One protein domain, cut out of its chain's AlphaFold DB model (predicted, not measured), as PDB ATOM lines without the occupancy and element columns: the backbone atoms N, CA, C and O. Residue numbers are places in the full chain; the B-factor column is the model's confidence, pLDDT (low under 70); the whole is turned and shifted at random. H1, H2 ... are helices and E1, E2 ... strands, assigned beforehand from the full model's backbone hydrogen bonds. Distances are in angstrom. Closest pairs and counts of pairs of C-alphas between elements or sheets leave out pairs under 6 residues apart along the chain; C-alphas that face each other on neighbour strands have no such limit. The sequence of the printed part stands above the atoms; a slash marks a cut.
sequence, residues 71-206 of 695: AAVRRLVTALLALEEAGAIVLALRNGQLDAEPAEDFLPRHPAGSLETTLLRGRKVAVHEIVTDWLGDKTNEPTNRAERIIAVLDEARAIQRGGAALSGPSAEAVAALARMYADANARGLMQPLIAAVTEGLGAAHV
ATOM      1  N   ALA A  71     -21.852 -95.589 -65.967       77.75
ATOM      2  CA  ALA A  71     -21.524 -96.879 -66.564       77.75
ATOM      3  C   ALA A  71     -22.239 -97.084 -67.902       77.75
ATOM      4  O   ALA A  71     -21.613 -97.553 -68.852       77.75
ATOM      5  N   ALA A  72     -23.498 -96.650 -68.013       77.31
ATOM      6  CA  ALA A  72     -24.240 -96.672 -69.273       77.31
ATOM      7  C   ALA A  72     -23.564 -95.797 -70.341       77.31
ATOM      8  O   ALA A  72     -23.308 -96.265 -71.450       77.31
ATOM      9  N   VAL A  73     -23.178 -94.563 -69.981       85.38
ATOM     10  CA  VAL A  73     -22.425 -93.668 -70.876       85.38
ATOM     11  C   VAL A  73     -21.123 -94.331 -71.325       85.38
ATOM     12  O   VAL A  73     -20.838 -94.380 -72.517       85.38
ATOM     13  N   ARG A  74     -20.347 -94.906 -70.397       84.69
ATOM     14  CA  ARG A  74     -19.080 -95.574 -70.727       84.69
ATOM     15  C   ARG A  74     -19.272 -96.754 -71.686       84.69
ATOM     16  O   ARG A  74     -18.476 -96.892 -72.614       84.69
ATOM     17  N   ARG A  75     -20.306 -97.579 -71.491       82.62
ATOM     18  CA  ARG A  75     -20.608 -98.730 -72.363       82.62
ATOM     19  C   ARG A  75     -21.015 -98.284 -73.768       82.62
ATOM     20  O   ARG A  75     -20.486 -98.808 -74.741       82.62
ATOM     21  N   LEU A  76     -21.871 -97.270 -73.880       85.50
ATOM     22  CA  LEU A  76     -22.310 -96.730 -75.174       85.50
ATOM     23  C   LEU A  76     -21.169 -96.040 -75.938       85.50
ATOM     24  O   LEU A  76     -21.002 -96.279 -77.130       85.50
ATOM     25  N   VAL A  77     -20.333 -95.261 -75.244       89.88
ATOM     26  CA  VAL A  77     -19.100 -94.681 -75.807       89.88
ATOM     27  C   VAL A  77     -18.173 -95.785 -76.323       89.88
ATOM     28  O   VAL A  77     -17.675 -95.697 -77.441       89.88
ATOM     29  N   THR A  78     -17.978 -96.844 -75.532       87.44
ATOM     30  CA  THR A  78     -17.139 -97.986 -75.922       87.44
ATOM     31  C   THR A  78     -17.686 -98.680 -77.169       87.44
ATOM     32  O   THR A  78     -16.919 -98.972 -78.081       87.44
ATOM     33  N   ALA A  79     -19.000 -98.903 -77.242       85.00
ATOM     34  CA  ALA A  79     -19.639 -99.535 -78.392       85.00
ATOM     35  C   ALA A  79     -19.500 -98.696 -79.674       85.00
ATOM     36  O   ALA A  79     -19.192 -99.244 -80.727       85.00
ATOM     37  N   LEU A  80     -19.664 -97.371 -79.594       88.81
ATOM     38  CA  LEU A  80     -19.504 -96.474 -80.746       88.81
ATOM     39  C   LEU A  80     -18.058 -96.432 -81.258       88.81
ATOM     40  O   LEU A  80     -17.837 -96.485 -82.464       88.81
ATOM     41  N   LEU A  81     -17.074 -96.397 -80.355       89.56
ATOM     42  CA  LEU A  81     -15.661 -96.462 -80.739       89.56
ATOM     43  C   LEU A  81     -15.286 -97.828 -81.321       89.56
ATOM     44  O   LEU A  81     -14.536 -97.888 -82.289       89.56
ATOM     45  N   ALA A  82     -15.840 -98.915 -80.780       84.31
ATOM     46  CA  ALA A  82     -15.624-100.255 -81.316       84.31
ATOM     47  C   ALA A  82     -16.216-100.409 -82.726       84.31
ATOM     48  O   ALA A  82     -15.594-101.035 -83.583       84.31
ATOM     49  N   LEU A  83     -17.385 -99.809 -82.986       83.56
ATOM     50  CA  LEU A  83     -17.973 -99.742 -84.325       83.56
ATOM     51  C   LEU A  83     -17.090 -98.938 -85.284       83.56
ATOM     52  O   LEU A  83     -16.890 -99.362 -86.418       83.56
ATOM     53  N   GLU A  84     -16.528 -97.814 -84.846       91.00
ATOM     54  CA  GLU A  84     -15.608 -97.036 -85.677       91.00
ATOM     55  C   GLU A  84     -14.294 -97.782 -85.964       91.00
ATOM     56  O   GLU A  84     -13.863 -97.846 -87.112       91.00
ATOM     57  N   GLU A  85     -13.689 -98.423 -84.958       87.00
ATOM     58  CA  GLU A  85     -12.472 -99.231 -85.128       87.00
ATOM     59  C   GLU A  85     -12.711-100.436 -86.054       87.00
ATOM     60  O   GLU A  85     -11.824-100.830 -86.810       87.00
ATOM     61  N   ALA A  86     -13.914-101.015 -86.030       79.75
ATOM     62  CA  ALA A  86     -14.321-102.074 -86.953       79.75
ATOM     63  C   ALA A  86     -14.574-101.573 -88.387       79.75
ATOM     64  O   ALA A  86     -14.869-102.380 -89.268       79.75
ATOM     65  N   GLY A  87     -14.481-100.261 -88.621       86.44
ATOM     66  CA  GLY A  87     -14.819 -99.636 -89.889       86.44
ATOM     67  C   GLY A  87     -16.316 -99.672 -90.178       86.44
ATOM     68  O   GLY A  87     -16.688 -99.593 -91.335       86.44
ATOM     69  N   ALA A  88     -17.179 -99.818 -89.168       80.94
ATOM     70  CA  ALA A  88     -18.630 -99.839 -89.341       80.94
ATOM     71  C   ALA A  88     -19.224 -98.456 -89.570       80.94
ATOM     72  O   ALA A  88     -20.139 -98.265 -90.374       80.94
ATOM     73  N   ILE A  89     -18.685 -97.493 -88.837       90.44
ATOM     74  CA  ILE A  89     -19.067 -96.093 -88.884       90.44
ATOM     75  C   ILE A  89     -17.804 -95.239 -88.897       90.44
ATOM     76  O   ILE A  89     -16.745 -95.678 -88.468       90.44
ATOM     77  N   VAL A  90     -17.922 -94.002 -89.347       93.31
ATOM     78  CA  VAL A  90     -16.909 -92.963 -89.204       93.31
ATOM     79  C   VAL A  90     -17.514 -91.883 -88.324       93.31
ATOM     80  O   VAL A  90     -18.538 -91.296 -88.684       93.31
ATOM     81  N   LEU A  91     -16.908 -91.636 -87.162       94.31
ATOM     82  CA  LEU A  91     -17.340 -90.582 -86.255       94.31
ATOM     83  C   LEU A  91     -16.681 -89.271 -86.680       94.31
ATOM     84  O   LEU A  91     -15.457 -89.143 -86.726       94.31
ATOM     85  N   ALA A  92     -17.501 -88.273 -86.989       94.06
ATOM     86  CA  ALA A  92     -17.028 -86.974 -87.436       94.06
ATOM     87  C   ALA A  92     -17.736 -85.853 -86.679       94.06
ATOM     88  O   ALA A  92     -18.963 -85.777 -86.648       94.06
ATOM     89  N   LEU A  93     -16.951 -84.940 -86.105       94.25
ATOM     90  CA  LEU A  93     -17.480 -83.707 -85.541       94.25
ATOM     91  C   LEU A  93     -17.710 -82.700 -86.670       94.25
ATOM     92  O   LEU A  93     -16.759 -82.249 -87.312       94.25
ATOM     93  N   ARG A  94     -18.967 -82.333 -86.918       91.00
ATOM     94  CA  ARG A  94     -19.349 -81.383 -87.966       91.00
ATOM     95  C   ARG A  94     -20.300 -80.354 -87.382       91.00
ATOM     96  O   ARG A  94     -21.311 -80.696 -86.788       91.00
ATOM     97  N   ASN A  95     -19.966 -79.073 -87.530       91.88
ATOM     98  CA  ASN A  95     -20.782 -77.964 -87.013       91.88
ATOM     99  C   ASN A  95     -21.118 -78.084 -85.510       91.88
ATOM    100  O   ASN A  95     -22.191 -77.679 -85.079       91.88
ATOM    101  N   GLY A  96     -20.208 -78.661 -84.714       90.62
ATOM    102  CA  GLY A  96     -20.412 -78.888 -83.279       90.62
ATOM    103  C   GLY A  96     -21.295 -80.091 -82.929       90.62
ATOM    104  O   GLY A  96     -21.446 -80.388 -81.749       90.62
ATOM    105  N   GLN A  97     -21.828 -80.805 -83.921       93.75
ATOM    106  CA  GLN A  97     -22.590 -82.036 -83.744       93.75
ATOM    107  C   GLN A  97     -21.721 -83.245 -84.094       93.75
ATOM    108  O   GLN A  97     -20.957 -83.218 -85.063       93.75
ATOM    109  N   LEU A  98     -21.804 -84.301 -83.284       95.19
ATOM    110  CA  LEU A  98     -21.132 -85.556 -83.586       95.19
ATOM    111  C   LEU A  98     -22.044 -86.426 -84.451       95.19
ATOM    112  O   LEU A  98     -23.088 -86.885 -83.982       95.19
ATOM    113  N   ASP A  99     -21.626 -86.660 -85.689       93.88
ATOM    114  CA  ASP A  99     -22.320 -87.523 -86.639       93.88
ATOM    115  C   ASP A  99     -21.571 -88.852 -86.791       93.88
ATOM    116  O   ASP A  99     -20.343 -88.905 -86.696       93.88
ATOM    117  N   ALA A 100     -22.320 -89.916 -87.064       92.06
ATOM    118  CA  ALA A 100     -21.798 -91.193 -87.516       92.06
ATOM    119  C   ALA A 100     -22.210 -91.413 -88.978       92.06
ATOM    120  O   ALA A 100     -23.396 -91.379 -89.322       92.06
ATOM    121  N   GLU A 101     -21.224 -91.629 -89.842       90.06
ATOM    122  CA  GLU A 101     -21.433 -91.978 -91.248       90.06
ATOM    123  C   GLU A 101     -21.151 -93.479 -91.415       90.06
ATOM    124  O   GLU A 101     -20.065 -93.910 -91.041       90.06
ATOM    125  N   PRO A 102     -22.081 -94.308 -91.923       81.88
ATOM    126  CA  PRO A 102     -21.781 -95.717 -92.167       81.88
ATOM    127  C   PRO A 102     -20.662 -95.828 -93.206       81.88
ATOM    128  O   PRO A 102     -20.727 -95.178 -94.252       81.88
ATOM    129  N   ALA A 103     -19.634 -96.631 -92.929       80.12
ATOM    130  CA  ALA A 103     -18.583 -96.841 -93.917       80.12
ATOM    131  C   ALA A 103     -19.140 -97.651 -95.095       80.12
ATOM    132  O   ALA A 103     -19.885 -98.616 -94.899       80.12
ATOM    133  N   GLU A 104     -18.766 -97.274 -96.319       67.31
ATOM    134  CA  GLU A 104     -19.292 -97.897 -97.543       67.31
ATOM    135  C   GLU A 104     -19.053 -99.416 -97.588       67.31
ATOM    136  O   GLU A 104     -19.900-100.152 -98.092       67.31
ATOM    137  N   ASP A 105     -17.957 -99.878 -96.979       66.38
ATOM    138  CA  ASP A 105     -17.537-101.283 -96.968       66.38
ATOM    139  C   ASP A 105     -18.214-102.137 -95.879       66.38
ATOM    140  O   ASP A 105     -18.139-103.366 -95.932       66.38
ATOM    141  N   PHE A 106     -18.877-101.514 -94.895       60.12
ATOM    142  CA  PHE A 106     -19.468-102.203 -93.735       60.12
ATOM    143  C   PHE A 106     -20.996-102.162 -93.707       60.12
ATOM    144  O   PHE A 106     -21.625-102.781 -92.845       60.12
ATOM    145  N   LEU A 107     -21.636-101.492 -94.670       56.41
ATOM    146  CA  LEU A 107     -23.052-101.745 -94.901       56.41
ATOM    147  C   LEU A 107     -23.212-103.261 -95.090       56.41
ATOM    148  O   LEU A 107     -22.475-103.846 -95.893       56.41
ATOM    149  N   PRO A 108     -24.137-103.926 -94.365       54.78
ATOM    150  CA  PRO A 108     -24.457-105.313 -94.655       54.78
ATOM    151  C   PRO A 108     -24.648-105.432 -96.164       54.78
ATOM    152  O   PRO A 108     -25.143-104.483 -96.783       54.78
ATOM    153  N   ARG A 109     -24.253-106.562 -96.766       55.03
ATOM    154  CA  ARG A 109     -24.583-106.874 -98.166       55.03
ATOM    155  C   ARG A 109     -26.098-107.046 -98.289       55.03
ATOM    156  O   ARG A 109     -26.609-108.135 -98.498       55.03
ATOM    157  N   HIS A 110     -26.824-105.965 -98.076       57.47
ATOM    158  CA  HIS A 110     -28.218-105.830 -98.369       57.47
ATOM    159  C   HIS A 110     -28.362-106.030 -99.881       57.47
ATOM    160  O   HIS A 110     -27.475-105.611-100.640       57.47
ATOM    161  N   PRO A 111     -29.448-106.674-100.331       56.06
ATOM    162  CA  PRO A 111     -29.717-106.824-101.751       56.06
ATOM    163  C   PRO A 111     -29.584-105.473-102.455       56.06
ATOM    164  O   PRO A 111     -30.081-104.455-101.962       56.06
ATOM    165  N   ALA A 112     -28.895-105.444-103.595       51.38
ATOM    166  CA  ALA A 112     -28.739-104.217-104.362       51.38
ATOM    167  C   ALA A 112     -30.128-103.629-104.676       51.38
ATOM    168  O   ALA A 112     -30.939-104.269-105.339       51.38
ATOM    169  N   GLY A 113     -30.403-102.418-104.175       53.88
ATOM    170  CA  GLY A 113     -31.704-101.755-104.324       53.88
ATOM    171  C   GLY A 113     -32.683-101.928-103.154       53.88
ATOM    172  O   GLY A 113     -33.803-101.432-103.256       53.88
ATOM    173  N   SER A 114     -32.295-102.569-102.042       53.28
ATOM    174  CA  SER A 114     -33.149-102.620-100.846       53.28
ATOM    175  C   SER A 114     -33.402-101.220-100.265       53.28
ATOM    176  O   SER A 114     -32.603-100.288-100.443       53.28
ATOM    177  N   LEU A 115     -34.512-101.069 -99.539       44.78
ATOM    178  CA  LEU A 115     -34.863 -99.816 -98.872       44.78
ATOM    179  C   LEU A 115     -33.767 -99.399 -97.879       44.78
ATOM    180  O   LEU A 115     -33.395 -98.237 -97.848       44.78
ATOM    181  N   GLU A 116     -33.186-100.335 -97.134       50.38
ATOM    182  CA  GLU A 116     -32.071-100.103 -96.207       50.38
ATOM    183  C   GLU A 116     -30.804 -99.678 -96.941       50.38
ATOM    184  O   GLU A 116     -30.165 -98.718 -96.531       50.38
ATOM    185  N   THR A 117     -30.481-100.303 -98.076       52.88
ATOM    186  CA  THR A 117     -29.361 -99.863 -98.924       52.88
ATOM    187  C   THR A 117     -29.557 -98.419 -99.386       52.88
ATOM    188  O   THR A 117     -28.609 -97.642 -99.438       52.88
ATOM    189  N   THR A 118     -30.796 -98.044 -99.704       56.09
ATOM    190  CA  THR A 118     -31.155 -96.701-100.181       56.09
ATOM    191  C   THR A 118     -31.205 -95.676 -99.045       56.09
ATOM    192  O   THR A 118     -30.802 -94.533 -99.232       56.09
ATOM    193  N   LEU A 119     -31.675 -96.078 -97.862       51.78
ATOM    194  CA  LEU A 119     -31.802 -95.223 -96.681       51.78
ATOM    195  C   LEU A 119     -30.483 -95.036 -95.926       51.78
ATOM    196  O   LEU A 119     -30.320 -94.016 -95.261       51.78
ATOM    197  N   LEU A 120     -29.573 -96.014 -95.988       57.59
ATOM    198  CA  LEU A 120     -28.287 -95.983 -95.289       57.59
ATOM    199  C   LEU A 120     -27.168 -95.379 -96.145       57.59
ATOM    200  O   LEU A 120     -26.240 -94.789 -95.595       57.59
ATOM    201  N   ARG A 121     -27.246 -95.455 -97.483       60.50
ATOM    202  CA  ARG A 121     -26.253 -94.811 -98.357       60.50
ATOM    203  C   ARG A 121     -26.327 -93.289 -98.243       60.50
ATOM    204  O   ARG A 121     -27.322 -92.672 -98.608       60.50
ATOM    205  N   GLY A 122     -25.241 -92.687 -97.759       61.59
ATOM    206  CA  GLY A 122     -25.068 -91.234 -97.686       61.59
ATOM    207  C   GLY A 122     -25.861 -90.538 -96.576       61.59
ATOM    208  O   GLY A 122     -25.808 -89.308 -96.483       61.59
ATOM    209  N   ARG A 123     -26.577 -91.283 -95.721       71.88
ATOM    210  CA  ARG A 123     -27.283 -90.702 -94.578       71.88
ATOM    211  C   ARG A 123     -26.319 -90.554 -93.408       71.88
ATOM    212  O   ARG A 123     -25.808 -91.530 -92.870       71.88
ATOM    213  N   LYS A 124     -26.099 -89.306 -93.016       81.94
ATOM    214  CA  LYS A 124     -25.406 -88.944 -91.780       81.94
ATOM    215  C   LYS A 124     -26.428 -89.006 -90.664       81.94
ATOM    216  O   LYS A 124     -27.516 -88.446 -90.820       81.94
ATOM    217  N   VAL A 125     -26.109 -89.705 -89.586       85.75
ATOM    218  CA  VAL A 125     -27.004 -89.815 -88.434       85.75
ATOM    219  C   VAL A 125     -26.300 -89.201 -87.239       85.75
ATOM    220  O   VAL A 125     -25.136 -89.510 -86.978       85.75
ATOM    221  N   ALA A 126     -26.993 -88.319 -86.524       90.94
ATOM    222  CA  ALA A 126     -26.450 -87.747 -85.304       90.94
ATOM    223  C   ALA A 126     -26.240 -88.871 -84.280       90.94
ATOM    224  O   ALA A 126     -27.108 -89.724 -84.096       90.94
ATOM    225  N   VAL A 127     -25.114 -88.876 -83.569       91.12
ATOM    226  CA  VAL A 127     -24.818 -89.941 -82.595       91.12
ATOM    227  C   VAL A 127     -25.891 -90.032 -81.503       91.12
ATOM    228  O   VAL A 127     -26.237 -91.137 -81.086       91.12
ATOM    229  N   HIS A 128     -26.481 -88.909 -81.082       90.12
ATOM    230  CA  HIS A 128     -27.569 -88.924 -80.098       90.12
ATOM    231  C   HIS A 128     -28.837 -89.622 -80.629       90.12
ATOM    232  O   HIS A 128     -29.550 -90.249 -79.845       90.12
ATOM    233  N   GLU A 129     -29.113 -89.570 -81.938       82.75
ATOM    234  CA  GLU A 129     -30.235 -90.283 -82.566       82.75
ATOM    235  C   GLU A 129     -29.974 -91.788 -82.600       82.75
ATOM    236  O   GLU A 129     -30.872 -92.559 -82.277       82.75
ATOM    237  N   ILE A 130     -28.738 -92.209 -82.904       83.88
ATOM    238  CA  ILE A 130     -28.327 -93.624 -82.833       83.88
ATOM    239  C   ILE A 130     -28.513 -94.153 -81.414       83.88
ATOM    240  O   ILE A 130     -29.095 -95.218 -81.221       83.88
ATOM    241  N   VAL A 131     -28.055 -93.395 -80.413       83.88
ATOM    242  CA  VAL A 131     -28.250 -93.760 -79.007       83.88
ATOM    243  C   VAL A 131     -29.739 -93.814 -78.669       83.88
ATOM    244  O   VAL A 131     -30.180 -94.789 -78.079       83.88
ATOM    245  N   THR A 132     -30.537 -92.830 -79.081       80.81
ATOM    246  CA  THR A 132     -31.988 -92.823 -78.826       80.81
ATOM    247  C   THR A 132     -32.690 -94.024 -79.469       80.81
ATOM    248  O   THR A 132     -33.535 -94.644 -78.830       80.81
ATOM    249  N   ASP A 133     -32.317 -94.397 -80.694       75.62
ATOM    250  CA  ASP A 133     -32.851 -95.564 -81.406       75.62
ATOM    251  C   ASP A 133     -32.475 -96.878 -80.708       75.62
ATOM    252  O   ASP A 133     -33.331 -97.731 -80.466       75.62
ATOM    253  N   TRP A 134     -31.219 -97.011 -80.267       78.94
ATOM    254  CA  TRP A 134     -30.774 -98.165 -79.478       78.94
ATOM    255  C   TRP A 134     -31.542 -98.313 -78.161       78.94
ATOM    256  O   TRP A 134     -31.684 -99.432 -77.672       78.94
ATOM    257  N   LEU A 135     -32.024 -97.201 -77.596       73.50
ATOM    258  CA  LEU A 135     -32.792 -97.146 -76.349       73.50
ATOM    259  C   LEU A 135     -34.311 -97.286 -76.552       73.50
ATOM    260  O   LEU A 135     -35.014 -97.642 -75.609       73.50
ATOM    261  N   GLY A 136     -34.825 -96.967 -77.744       59.00
ATOM    262  CA  GLY A 136     -36.255 -96.991 -78.074       59.00
ATOM    263  C   GLY A 136     -36.794 -98.381 -78.430       59.00
ATOM    264  O   GLY A 136     -38.003 -98.616 -78.348       59.00
ATOM    265  N   ASP A 137     -35.906 -99.307 -78.791       53.19
ATOM    266  CA  ASP A 137     -36.226-100.716 -78.992       53.19
ATOM    267  C   ASP A 137     -36.599-101.354 -77.643       53.19
ATOM    268  O   ASP A 137     -35.774-101.494 -76.743       53.19
ATOM    269  N   LYS A 138     -37.877-101.714 -77.469       47.28
ATOM    270  CA  LYS A 138     -38.433-102.227 -76.200       47.28
ATOM    271  C   LYS A 138     -37.893-103.610 -75.799       47.28
ATOM    272  O   LYS A 138     -38.369-104.183 -74.817       47.28
ATOM    273  N   THR A 139     -36.940-104.171 -76.541       45.19
ATOM    274  CA  THR A 139     -36.388-105.508 -76.310       45.19
ATOM    275  C   THR A 139     -35.080-105.468 -75.499       45.19
ATOM    276  O   THR A 139     -33.972-105.409 -76.029       45.19
ATOM    277  N   ASN A 140     -35.230-105.607 -74.174       44.00
ATOM    278  CA  ASN A 140     -34.177-105.751 -73.151       44.00
ATOM    279  C   ASN A 140     -33.273-104.520 -72.941       44.00
ATOM    280  O   ASN A 140     -33.029-103.745 -73.854       44.00
ATOM    281  N   GLU A 141     -32.776-104.346 -71.707       51.66
ATOM    282  CA  GLU A 141     -32.081-103.129 -71.257       51.66
ATOM    283  C   GLU A 141     -31.038-102.599 -72.270       51.66
ATOM    284  O   GLU A 141     -30.295-103.405 -72.836       51.66
ATOM    285  N   PRO A 142     -30.921-101.265 -72.438       49.16
ATOM    286  CA  PRO A 142     -29.967-100.559 -73.311       49.16
ATOM    287  C   PRO A 142     -28.571-101.166 -73.419       49.16
ATOM    288  O   PRO A 142     -27.926-101.215 -74.468       49.16
ATOM    289  N   THR A 143     -28.109-101.630 -72.272       56.50
ATOM    290  CA  THR A 143     -26.788-102.159 -72.039       56.50
ATOM    291  C   THR A 143     -26.577-103.508 -72.727       56.50
ATOM    292  O   THR A 143     -25.498-103.752 -73.256       56.50
ATOM    293  N   ASN A 144     -27.632-104.313 -72.869       53.38
ATOM    294  CA  ASN A 144     -27.593-105.601 -73.556       53.38
ATOM    295  C   ASN A 144     -27.363-105.449 -75.066       53.38
ATOM    296  O   ASN A 144     -26.734-106.306 -75.676       53.38
ATOM    297  N   ARG A 145     -27.860-104.379 -75.707       58.00
ATOM    298  CA  ARG A 145     -27.608-104.145 -77.142       58.00
ATOM    299  C   ARG A 145     -26.166-103.703 -77.384       58.00
ATOM    300  O   ARG A 145     -25.535-104.219 -78.301       58.00
ATOM    301  N   ALA A 146     -25.631-102.822 -76.537       54.97
ATOM    302  CA  ALA A 146     -24.219-102.443 -76.569       54.97
ATOM    303  C   ALA A 146     -23.299-103.649 -76.299       54.97
ATOM    304  O   ALA A 146     -22.327-103.847 -77.021       54.97
ATOM    305  N   GLU A 147     -23.639-104.498 -75.327       59.41
ATOM    306  CA  GLU A 147     -22.905-105.733 -75.023       59.41
ATOM    307  C   GLU A 147     -22.977-106.754 -76.154       59.41
ATOM    308  O   GLU A 147     -21.958-107.346 -76.491       59.41
ATOM    309  N   ARG A 148     -24.137-106.915 -76.804       60.62
ATOM    310  CA  ARG A 148     -24.263-107.754 -78.006       60.62
ATOM    311  C   ARG A 148     -23.397-107.237 -79.149       60.62
ATOM    312  O   ARG A 148     -22.750-108.038 -79.806       60.62
ATOM    313  N   ILE A 149     -23.355-105.924 -79.379       59.06
ATOM    314  CA  ILE A 149     -22.489-105.331 -80.411       59.06
ATOM    315  C   ILE A 149     -21.015-105.595 -80.082       59.06
ATOM    316  O   ILE A 149     -20.275-106.036 -80.953       59.06
ATOM    317  N   ILE A 150     -20.600-105.392 -78.829       59.69
ATOM    318  CA  ILE A 150     -19.228-105.674 -78.382       59.69
ATOM    319  C   ILE A 150     -18.899-107.167 -78.554       59.69
ATOM    320  O   ILE A 150     -17.873-107.494 -79.144       59.69
ATOM    321  N   ALA A 151     -19.795-108.066 -78.140       59.97
ATOM    322  CA  ALA A 151     -19.615-109.511 -78.263       59.97
ATOM    323  C   ALA A 151     -19.538-109.980 -79.727       59.97
ATOM    324  O   ALA A 151     -18.664-110.770 -80.069       59.97
ATOM    325  N   VAL A 152     -20.398-109.455 -80.608       50.03
ATOM    326  CA  VAL A 152     -20.382-109.758 -82.051       50.03
ATOM    327  C   VAL A 152     -19.095-109.253 -82.708       50.03
ATOM    328  O   VAL A 152     -18.536-109.927 -83.571       50.03
ATOM    329  N   LEU A 153     -18.592-108.085 -82.302       56.22
ATOM    330  CA  LEU A 153     -17.320-107.559 -82.802       56.22
ATOM    331  C   LEU A 153     -16.125-108.386 -82.309       56.22
ATOM    332  O   LEU A 153     -15.193-108.630 -83.079       56.22
ATOM    333  N   ASP A 154     -16.156-108.857 -81.063       58.53
ATOM    334  CA  ASP A 154     -15.138-109.759 -80.520       58.53
ATOM    335  C   ASP A 154     -15.153-111.126 -81.225       58.53
ATOM    336  O   ASP A 154     -14.093-111.661 -81.560       58.53
ATOM    337  N   GLU A 155     -16.336-111.653 -81.550       49.31
ATOM    338  CA  GLU A 155     -16.507-112.880 -82.334       49.31
ATOM    339  C   GLU A 155     -16.015-112.713 -83.782       49.31
ATOM    340  O   GLU A 155     -15.224-113.526 -84.267       49.31
ATOM    341  N   ALA A 156     -16.378-111.618 -84.460       46.06
ATOM    342  CA  ALA A 156     -15.900-111.310 -85.810       46.06
ATOM    343  C   ALA A 156     -14.362-111.201 -85.869       46.06
ATOM    344  O   ALA A 156     -13.726-111.668 -86.818       46.06
ATOM    345  N   ARG A 157     -13.745-110.646 -84.819       58.34
ATOM    346  CA  ARG A 157     -12.284-110.576 -84.663       58.34
ATOM    347  C   ARG A 157     -11.662-111.945 -84.392       58.34
ATOM    348  O   ARG A 157     -10.592-112.224 -84.933       58.34
ATOM    349  N   ALA A 158     -12.301-112.794 -83.588       54.19
ATOM    350  CA  ALA A 158     -11.839-114.160 -83.335       54.19
ATOM    351  C   ALA A 158     -11.839-115.001 -84.624       54.19
ATOM    352  O   ALA A 158     -10.861-115.699 -84.905       54.19
ATOM    353  N   ILE A 159     -12.876-114.843 -85.454       44.56
ATOM    354  CA  ILE A 159     -12.991-115.471 -86.778       44.56
ATOM    355  C   ILE A 159     -11.884-114.973 -87.718       44.56
ATOM    356  O   ILE A 159     -11.196-115.785 -88.334       44.56
ATOM    357  N   GLN A 160     -11.642-113.658 -87.785       50.56
ATOM    358  CA  GLN A 160     -10.558-113.096 -88.604       50.56
ATOM    359  C   GLN A 160      -9.158-113.554 -88.167       50.56
ATOM    360  O   GLN A 160      -8.247-113.615 -88.991       50.56
ATOM    361  N   ARG A 161      -8.974-113.892 -86.886       55.47
ATOM    362  CA  ARG A 161      -7.696-114.366 -86.327       55.47
ATOM    363  C   ARG A 161      -7.570-115.893 -86.262       55.47
ATOM    364  O   ARG A 161      -6.539-116.385 -85.809       55.47
ATOM    365  N   GLY A 162      -8.583-116.641 -86.705       47.50
ATOM    366  CA  GLY A 162      -8.572-118.107 -86.729       47.50
ATOM    367  C   GLY A 162      -8.538-118.785 -85.349       47.50
ATOM    368  O   GLY A 162      -7.962-119.866 -85.233       47.50
ATOM    369  N   GLY A 163      -9.104-118.172 -84.300       45.00
ATOM    370  CA  GLY A 163      -9.001-118.651 -82.910       45.00
ATOM    371  C   GLY A 163     -10.340-118.970 -82.225       45.00
ATOM    372  O   GLY A 163     -11.356-118.349 -82.514       45.00
ATOM    373  N   ALA A 164     -10.323-119.929 -81.285       46.72
ATOM    374  CA  ALA A 164     -11.467-120.306 -80.445       46.72
ATOM    375  C   ALA A 164     -11.752-119.277 -79.329       46.72
ATOM    376  O   ALA A 164     -10.833-118.630 -78.824       46.72
ATOM    377  N   ALA A 165     -13.028-119.163 -78.940       44.53
ATOM    378  CA  ALA A 165     -13.561-118.179 -77.994       44.53
ATOM    379  C   ALA A 165     -12.816-118.138 -76.642       44.53
ATOM    380  O   ALA A 165     -12.563-119.170 -76.019       44.53
ATOM    381  N   LEU A 166     -12.495-116.924 -76.180       43.62
ATOM    382  CA  LEU A 166     -11.776-116.652 -74.933       43.62
ATOM    383  C   LEU A 166     -12.747-116.266 -73.807       43.62
ATOM    384  O   LEU A 166     -13.618-115.420 -73.991       43.62
ATOM    385  N   SER A 167     -12.559-116.839 -72.618       44.38
ATOM    386  CA  SER A 167     -13.265-116.473 -71.387       44.38
ATOM    387  C   SER A 167     -12.461-115.440 -70.583       44.38
ATOM    388  O   SER A 167     -11.600-115.781 -69.775       44.38
ATOM    389  N   GLY A 168     -12.757-114.160 -70.830       50.50
ATOM    390  CA  GLY A 168     -12.211-112.985 -70.135       50.50
ATOM    391  C   GLY A 168     -11.627-111.942 -71.102       50.50
ATOM    392  O   GLY A 168     -11.144-112.320 -72.171       50.50
ATOM    393  N   PRO A 169     -11.647-110.632 -70.767       55.56
ATOM    394  CA  PRO A 169     -11.047-109.614 -71.625       55.56
ATOM    395  C   PRO A 169      -9.537-109.853 -71.695       55.56
ATOM    396  O   PRO A 169      -8.827-109.753 -70.693       55.56
ATOM    397  N   SER A 170      -9.033-110.200 -72.879       73.44
ATOM    398  CA  SER A 170      -7.601-110.407 -73.078       73.44
ATOM    399  C   SER A 170      -6.835-109.100 -72.832       73.44
ATOM    400  O   SER A 170      -7.362-108.001 -73.028       73.44
ATOM    401  N   ALA A 171      -5.559-109.190 -72.446       66.69
ATOM    402  CA  ALA A 171      -4.687-108.012 -72.351       66.69
ATOM    403  C   ALA A 171      -4.656-107.207 -73.669       66.69
ATOM    404  O   ALA A 171      -4.489-105.989 -73.668       66.69
ATOM    405  N   GLU A 172      -4.880-107.889 -74.794       70.69
ATOM    406  CA  GLU A 172      -5.011-107.289 -76.115       70.69
ATOM    407  C   GLU A 172      -6.304-106.470 -76.268       70.69
ATOM    408  O   GLU A 172      -6.244-105.365 -76.800       70.69
ATOM    409  N   ALA A 173      -7.443-106.955 -75.757       67.19
ATOM    410  CA  ALA A 173      -8.707-106.213 -75.747       67.19
ATOM    411  C   ALA A 173      -8.616-104.954 -74.870       67.19
ATOM    412  O   ALA A 173      -9.043-103.875 -75.282       67.19
ATOM    413  N   VAL A 174      -7.977-105.050 -73.700       70.00
ATOM    414  CA  VAL A 174      -7.723-103.889 -72.828       70.00
ATOM    415  C   VAL A 174      -6.806-102.871 -73.518       70.00
ATOM    416  O   VAL A 174      -7.070-101.668 -73.478       70.00
ATOM    417  N   ALA A 175      -5.757-103.335 -74.203       75.00
ATOM    418  CA  ALA A 175      -4.870-102.464 -74.969       75.00
ATOM    419  C   ALA A 175      -5.568-101.833 -76.189       75.00
ATOM    420  O   ALA A 175      -5.293-100.678 -76.509       75.00
ATOM    421  N   ALA A 176      -6.473-102.554 -76.858       75.31
ATOM    422  CA  ALA A 176      -7.281-102.030 -77.959       75.31
ATOM    423  C   ALA A 176      -8.228-100.926 -77.480       75.31
ATOM    424  O   ALA A 176      -8.218 -99.831 -78.035       75.31
ATOM    425  N   LEU A 177      -8.933-101.157 -76.369       74.00
ATOM    426  CA  LEU A 177      -9.749-100.138 -75.711       74.00
ATOM    427  C   LEU A 177      -8.926 -98.890 -75.380       74.00
ATOM    428  O   LEU A 177      -9.316 -97.784 -75.748       74.00
ATOM    429  N   ALA A 178      -7.757 -99.047 -74.756       78.06
ATOM    430  CA  ALA A 178      -6.892 -97.913 -74.437       78.06
ATOM    431  C   ALA A 178      -6.473 -97.115 -75.689       78.06
ATOM    432  O   ALA A 178      -6.464 -95.884 -75.649       78.06
ATOM    433  N   ARG A 179      -6.180 -97.794 -76.808       87.12
ATOM    434  CA  ARG A 179      -5.862 -97.141 -78.089       87.12
ATOM    435  C   ARG A 179      -7.056 -96.387 -78.668       87.12
ATOM    436  O   ARG A 179      -6.882 -95.233 -79.038       87.12
ATOM    437  N   MET A 180      -8.247 -96.986 -78.688       87.94
ATOM    438  CA  MET A 180      -9.465 -96.323 -79.174       87.94
ATOM    439  C   MET A 180      -9.767 -95.042 -78.390       87.94
ATOM    440  O   MET A 180     -10.025 -93.993 -78.976       87.94
ATOM    441  N   TYR A 181      -9.698 -95.105 -77.057       85.19
ATOM    442  CA  TYR A 181      -9.926 -93.939 -76.203       85.19
ATOM    443  C   TYR A 181      -8.855 -92.858 -76.405       85.19
ATOM    444  O   TYR A 181      -9.189 -91.673 -76.455       85.19
ATOM    445  N   ALA A 182      -7.583 -93.247 -76.538       87.12
ATOM    446  CA  ALA A 182      -6.492 -92.311 -76.800       87.12
ATOM    447  C   ALA A 182      -6.635 -91.628 -78.169       87.12
ATOM    448  O   ALA A 182      -6.459 -90.415 -78.260       87.12
ATOM    449  N   ASP A 183      -7.004 -92.382 -79.205       90.50
ATOM    450  CA  ASP A 183      -7.230 -91.875 -80.557       90.50
ATOM    451  C   ASP A 183      -8.434 -90.922 -80.620       90.50
ATOM    452  O   ASP A 183      -8.315 -89.789 -81.088       90.50
ATOM    453  N   ALA A 184      -9.575 -91.312 -80.049       88.69
ATOM    454  CA  ALA A 184     -10.751 -90.449 -79.977       88.69
ATOM    455  C   ALA A 184     -10.481 -89.160 -79.180       88.69
ATOM    456  O   ALA A 184     -10.994 -88.091 -79.524       88.69
ATOM    457  N   ASN A 185      -9.651 -89.228 -78.134       91.31
ATOM    458  CA  ASN A 185      -9.208 -88.047 -77.400       91.31
ATOM    459  C   ASN A 185      -8.261 -87.168 -78.238       91.31
ATOM    460  O   ASN A 185      -8.429 -85.951 -78.257       91.31
ATOM    461  N   ALA A 186      -7.321 -87.765 -78.977       90.50
ATOM    462  CA  ALA A 186      -6.421 -87.044 -79.881       90.50
ATOM    463  C   ALA A 186      -7.177 -86.336 -81.020       90.50
ATOM    464  O   ALA A 186      -6.803 -85.231 -81.411       90.50
ATOM    465  N   ARG A 187      -8.282 -86.923 -81.500       93.31
ATOM    466  CA  ARG A 187      -9.196 -86.322 -82.487       93.31
ATOM    467  C   ARG A 187     -10.161 -85.283 -81.897       93.31
ATOM    468  O   ARG A 187     -10.965 -84.714 -82.631       93.31
ATOM    469  N   GLY A 188     -10.116 -85.035 -80.584       93.12
ATOM    470  CA  GLY A 188     -11.027 -84.109 -79.905       93.12
ATOM    471  C   GLY A 188     -12.486 -84.583 -79.863       93.12
ATOM    472  O   GLY A 188     -13.384 -83.777 -79.632       93.12
ATOM    473  N   LEU A 189     -12.740 -85.879 -80.078       93.31
ATOM    474  CA  LEU A 189     -14.088 -86.453 -80.152       93.31
ATOM    475  C   LEU A 189     -14.642 -86.863 -78.788       93.31
ATOM    476  O   LEU A 189     -15.852 -86.998 -78.652       93.31
ATOM    477  N   MET A 190     -13.798 -87.034 -77.766       93.94
ATOM    478  CA  MET A 190     -14.224 -87.613 -76.485       93.94
ATOM    479  C   MET A 190     -15.324 -86.802 -75.784       93.94
ATOM    480  O   MET A 190     -16.322 -87.367 -75.344       93.94
ATOM    481  N   GLN A 191     -15.179 -85.476 -75.713       93.75
ATOM    482  CA  GLN A 191     -16.199 -84.611 -75.109       93.75
ATOM    483  C   GLN A 191     -17.494 -84.557 -75.945       93.75
ATOM    484  O   GLN A 191     -18.558 -84.793 -75.372       93.75
ATOM    485  N   PRO A 192     -17.446 -84.348 -77.279       93.94
ATOM    486  CA  PRO A 192     -18.630 -84.472 -78.135       93.94
ATOM    487  C   PRO A 192     -19.336 -85.827 -78.043       93.94
ATOM    488  O   PRO A 192     -20.561 -85.881 -78.056       93.94
ATOM    489  N   LEU A 193     -18.582 -86.919 -77.923       91.81
ATOM    490  CA  LEU A 193     -19.115 -88.276 -77.840       91.81
ATOM    491  C   LEU A 193     -19.833 -88.511 -76.508       91.81
ATOM    492  O   LEU A 193     -20.959 -88.998 -76.500       91.81
ATOM    493  N   ILE A 194     -19.234 -88.089 -75.389       92.88
ATOM    494  CA  ILE A 194     -19.885 -88.124 -74.071       92.88
ATOM    495  C   ILE A 194     -21.151 -87.257 -74.075       92.88
ATOM    496  O   ILE A 194     -22.187 -87.694 -73.571       92.88
ATOM    497  N   ALA A 195     -21.091 -86.059 -74.664       92.56
ATOM    498  CA  ALA A 195     -22.232 -85.152 -74.757       92.56
ATOM    499  C   ALA A 195     -23.375 -85.754 -75.589       92.56
ATOM    500  O   ALA A 195     -24.497 -85.826 -75.094       92.56
ATOM    501  N   ALA A 196     -23.088 -86.273 -76.788       91.31
ATOM    502  CA  ALA A 196     -24.085 -86.877 -77.673       91.31
ATOM    503  C   ALA A 196     -24.721 -88.146 -77.075       91.31
ATOM    504  O   ALA A 196     -25.929 -88.348 -77.175       91.31
ATOM    505  N   VAL A 197     -23.934 -88.993 -76.401       91.56
ATOM    506  CA  VAL A 197     -24.457 -90.175 -75.692       91.56
ATOM    507  C   VAL A 197     -25.353 -89.762 -74.521       91.56
ATOM    508  O   VAL A 197     -26.419 -90.343 -74.322       91.56
ATOM    509  N   THR A 198     -24.950 -88.744 -73.755       91.25
ATOM    510  CA  THR A 198     -25.743 -88.222 -72.629       91.25
ATOM    511  C   THR A 198     -27.049 -87.589 -73.114       91.25
ATOM    512  O   THR A 198     -28.096 -87.799 -72.502       91.25
ATOM    513  N   GLU A 199     -27.007 -86.864 -74.231       90.50
ATOM    514  CA  GLU A 199     -28.181 -86.293 -74.892       90.50
ATOM    515  C   GLU A 199     -29.165 -87.384 -75.335       90.50
ATOM    516  O   GLU A 199     -30.345 -87.309 -74.994       90.50
ATOM    517  N   GLY A 200     -28.686 -88.438 -76.004       87.38
ATOM    518  CA  GLY A 200     -29.531 -89.561 -76.421       87.38
ATOM    519  C   GLY A 200     -30.167 -90.310 -75.241       87.38
ATOM    520  O   GLY A 200     -31.356 -90.628 -75.274       87.38
ATOM    521  N   LEU A 201     -29.412 -90.523 -74.155       85.81
ATOM    522  CA  LEU A 201     -29.939 -91.093 -72.905       85.81
ATOM    523  C   LEU A 201     -31.046 -90.219 -72.295       85.81
ATOM    524  O   LEU A 201     -32.067 -90.738 -71.847       85.81
ATOM    525  N   GLY A 202     -30.863 -88.895 -72.302       86.12
ATOM    526  CA  GLY A 202     -31.865 -87.943 -71.824       86.12
ATOM    527  C   GLY A 202     -33.129 -87.923 -72.689       86.12
ATOM    528  O   GLY A 202     -34.237 -87.905 -72.151       86.12
ATOM    529  N   ALA A 203     -32.977 -87.975 -74.015       81.06
ATOM    530  CA  ALA A 203     -34.087 -87.976 -74.966       81.06
ATOM    531  C   ALA A 203     -34.953 -89.241 -74.859       81.06
ATOM    532  O   ALA A 203     -36.180 -89.147 -74.887       81.06
ATOM    533  N   ALA A 204     -34.341 -90.412 -74.655       70.69
ATOM    534  CA  ALA A 204     -35.056 -91.682 -74.503       70.69
ATOM    535  C   ALA A 204     -35.930 -91.760 -73.236       70.69
ATOM    536  O   ALA A 204     -36.878 -92.542 -73.176       70.69
ATOM    537  N   HIS A 205     -35.630 -90.961 -72.207       62.38
ATOM    538  CA  HIS A 205     -36.432 -90.883 -70.979       62.38
ATOM    539  C   HIS A 205     -37.640 -89.942 -71.096       62.38
ATOM    540  O   HIS A 205     -38.484 -89.904 -70.198       62.38
ATOM    541  N   VAL A 206     -37.768 -89.217 -72.209       44.47
ATOM    542  CA  VAL A 206     -38.965 -88.441 -72.534       44.47
ATOM    543  C   VAL A 206     -39.886 -89.322 -73.387       44.47
ATOM    544  O   VAL A 206     -39.462 -89.792 -74.442       44.47
TER     545      VAL A 206
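What this domain is: This is residues 71 to 206 of the 695 residues of an uncharacterized protein of beta proteobacterium AAP51 (UniProt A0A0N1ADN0). Helix H1 runs through the middle of a helical body, with H4, H5 and H6 packed round it and H3 beside H6. A small hairpin of strands E1 and E2 packs near residues 80 to 85 of H1, residues 127 to 130 of H3 and residues 191 to 197 of H6, while the short helix H2 lies beyond a long loop, residues 103 to 114, and touches no helix. The printed part has 136 residues, with six named helices and two named strands in the order H1 E1 E2 H2 H3 H4 H5 H6; E1 and E2 make one antiparallel sheet, and the class is mostly helix. The whole is compact, with a radius of gyration of the C-alphas of 15.3 A, and rounded, spanning 39 by 37 by 32 A.

Where its parts are: H1, residues 71 to 85, begins at C-alpha 71 (-21.524, -96.879, -66.564) and is 20.8 A long. E1, residues 89 to 94, is 14.7 A long, and E2, residues 97 to 102, is 16.1 A. H2, residues 115 to 120, is 8.4 A long, and H3, residues 127 to 136, is 14.2 A. H4, residues 142 to 160, is the longest helix by residues, at 27.7 A. H5, residues 171 to 186, is 22.3 A long. H6, residues 190 to 204, is 21.3 A long and ends at C-alpha 204 (-35.056, -91.682, -74.503).

How they stand to each other: H1 is the hub. It touches H4, the same way at a shallow tilt of 33 degrees, only just short of steep; their closest C-alphas, of Ala 79 and Ala 146, are 5.7 A apart. Residues 177 to 184 of H5 touch H1, about perpendicular at 88 degrees, with the C-alphas of Leu 81 and Met 180 closest at 6.4 A. H6 touches H1 at a steep tilt of 60 degrees, opposite ways, closest at the C-alphas of Val 73 and Val 197, 6.3 A. H3 touches H6 the same way, at a shallow tilt of 34 degrees, only just short of steep, and the C-alphas of His 128 and Gly 200 are closest at 4.2 A. The hairpin E1 and E2 has N 92 and O 99 within hydrogen-bond range at 2.9 A, and N 90 and O 101 at 2.7 A. The closest C-alphas of E2 and H6 are those of Leu 98 and Pro 192, 6.1 A apart. H2 is apart from H1, for instance. In H1, H2, H3, H4, H5 and H6 every O i to N i+4 pair is within hydrogen-bond range.

The domain as a whole: The two C-alphas farthest apart, of Gly 162 and Val 206, are 44.8 A from each other. The printed part has no cut, and the link from E2 to H2 is long. The mean pLDDT of the printed part is 72.7; 57 residues are under 70, among them residues 104 to 122 and 136 to 169.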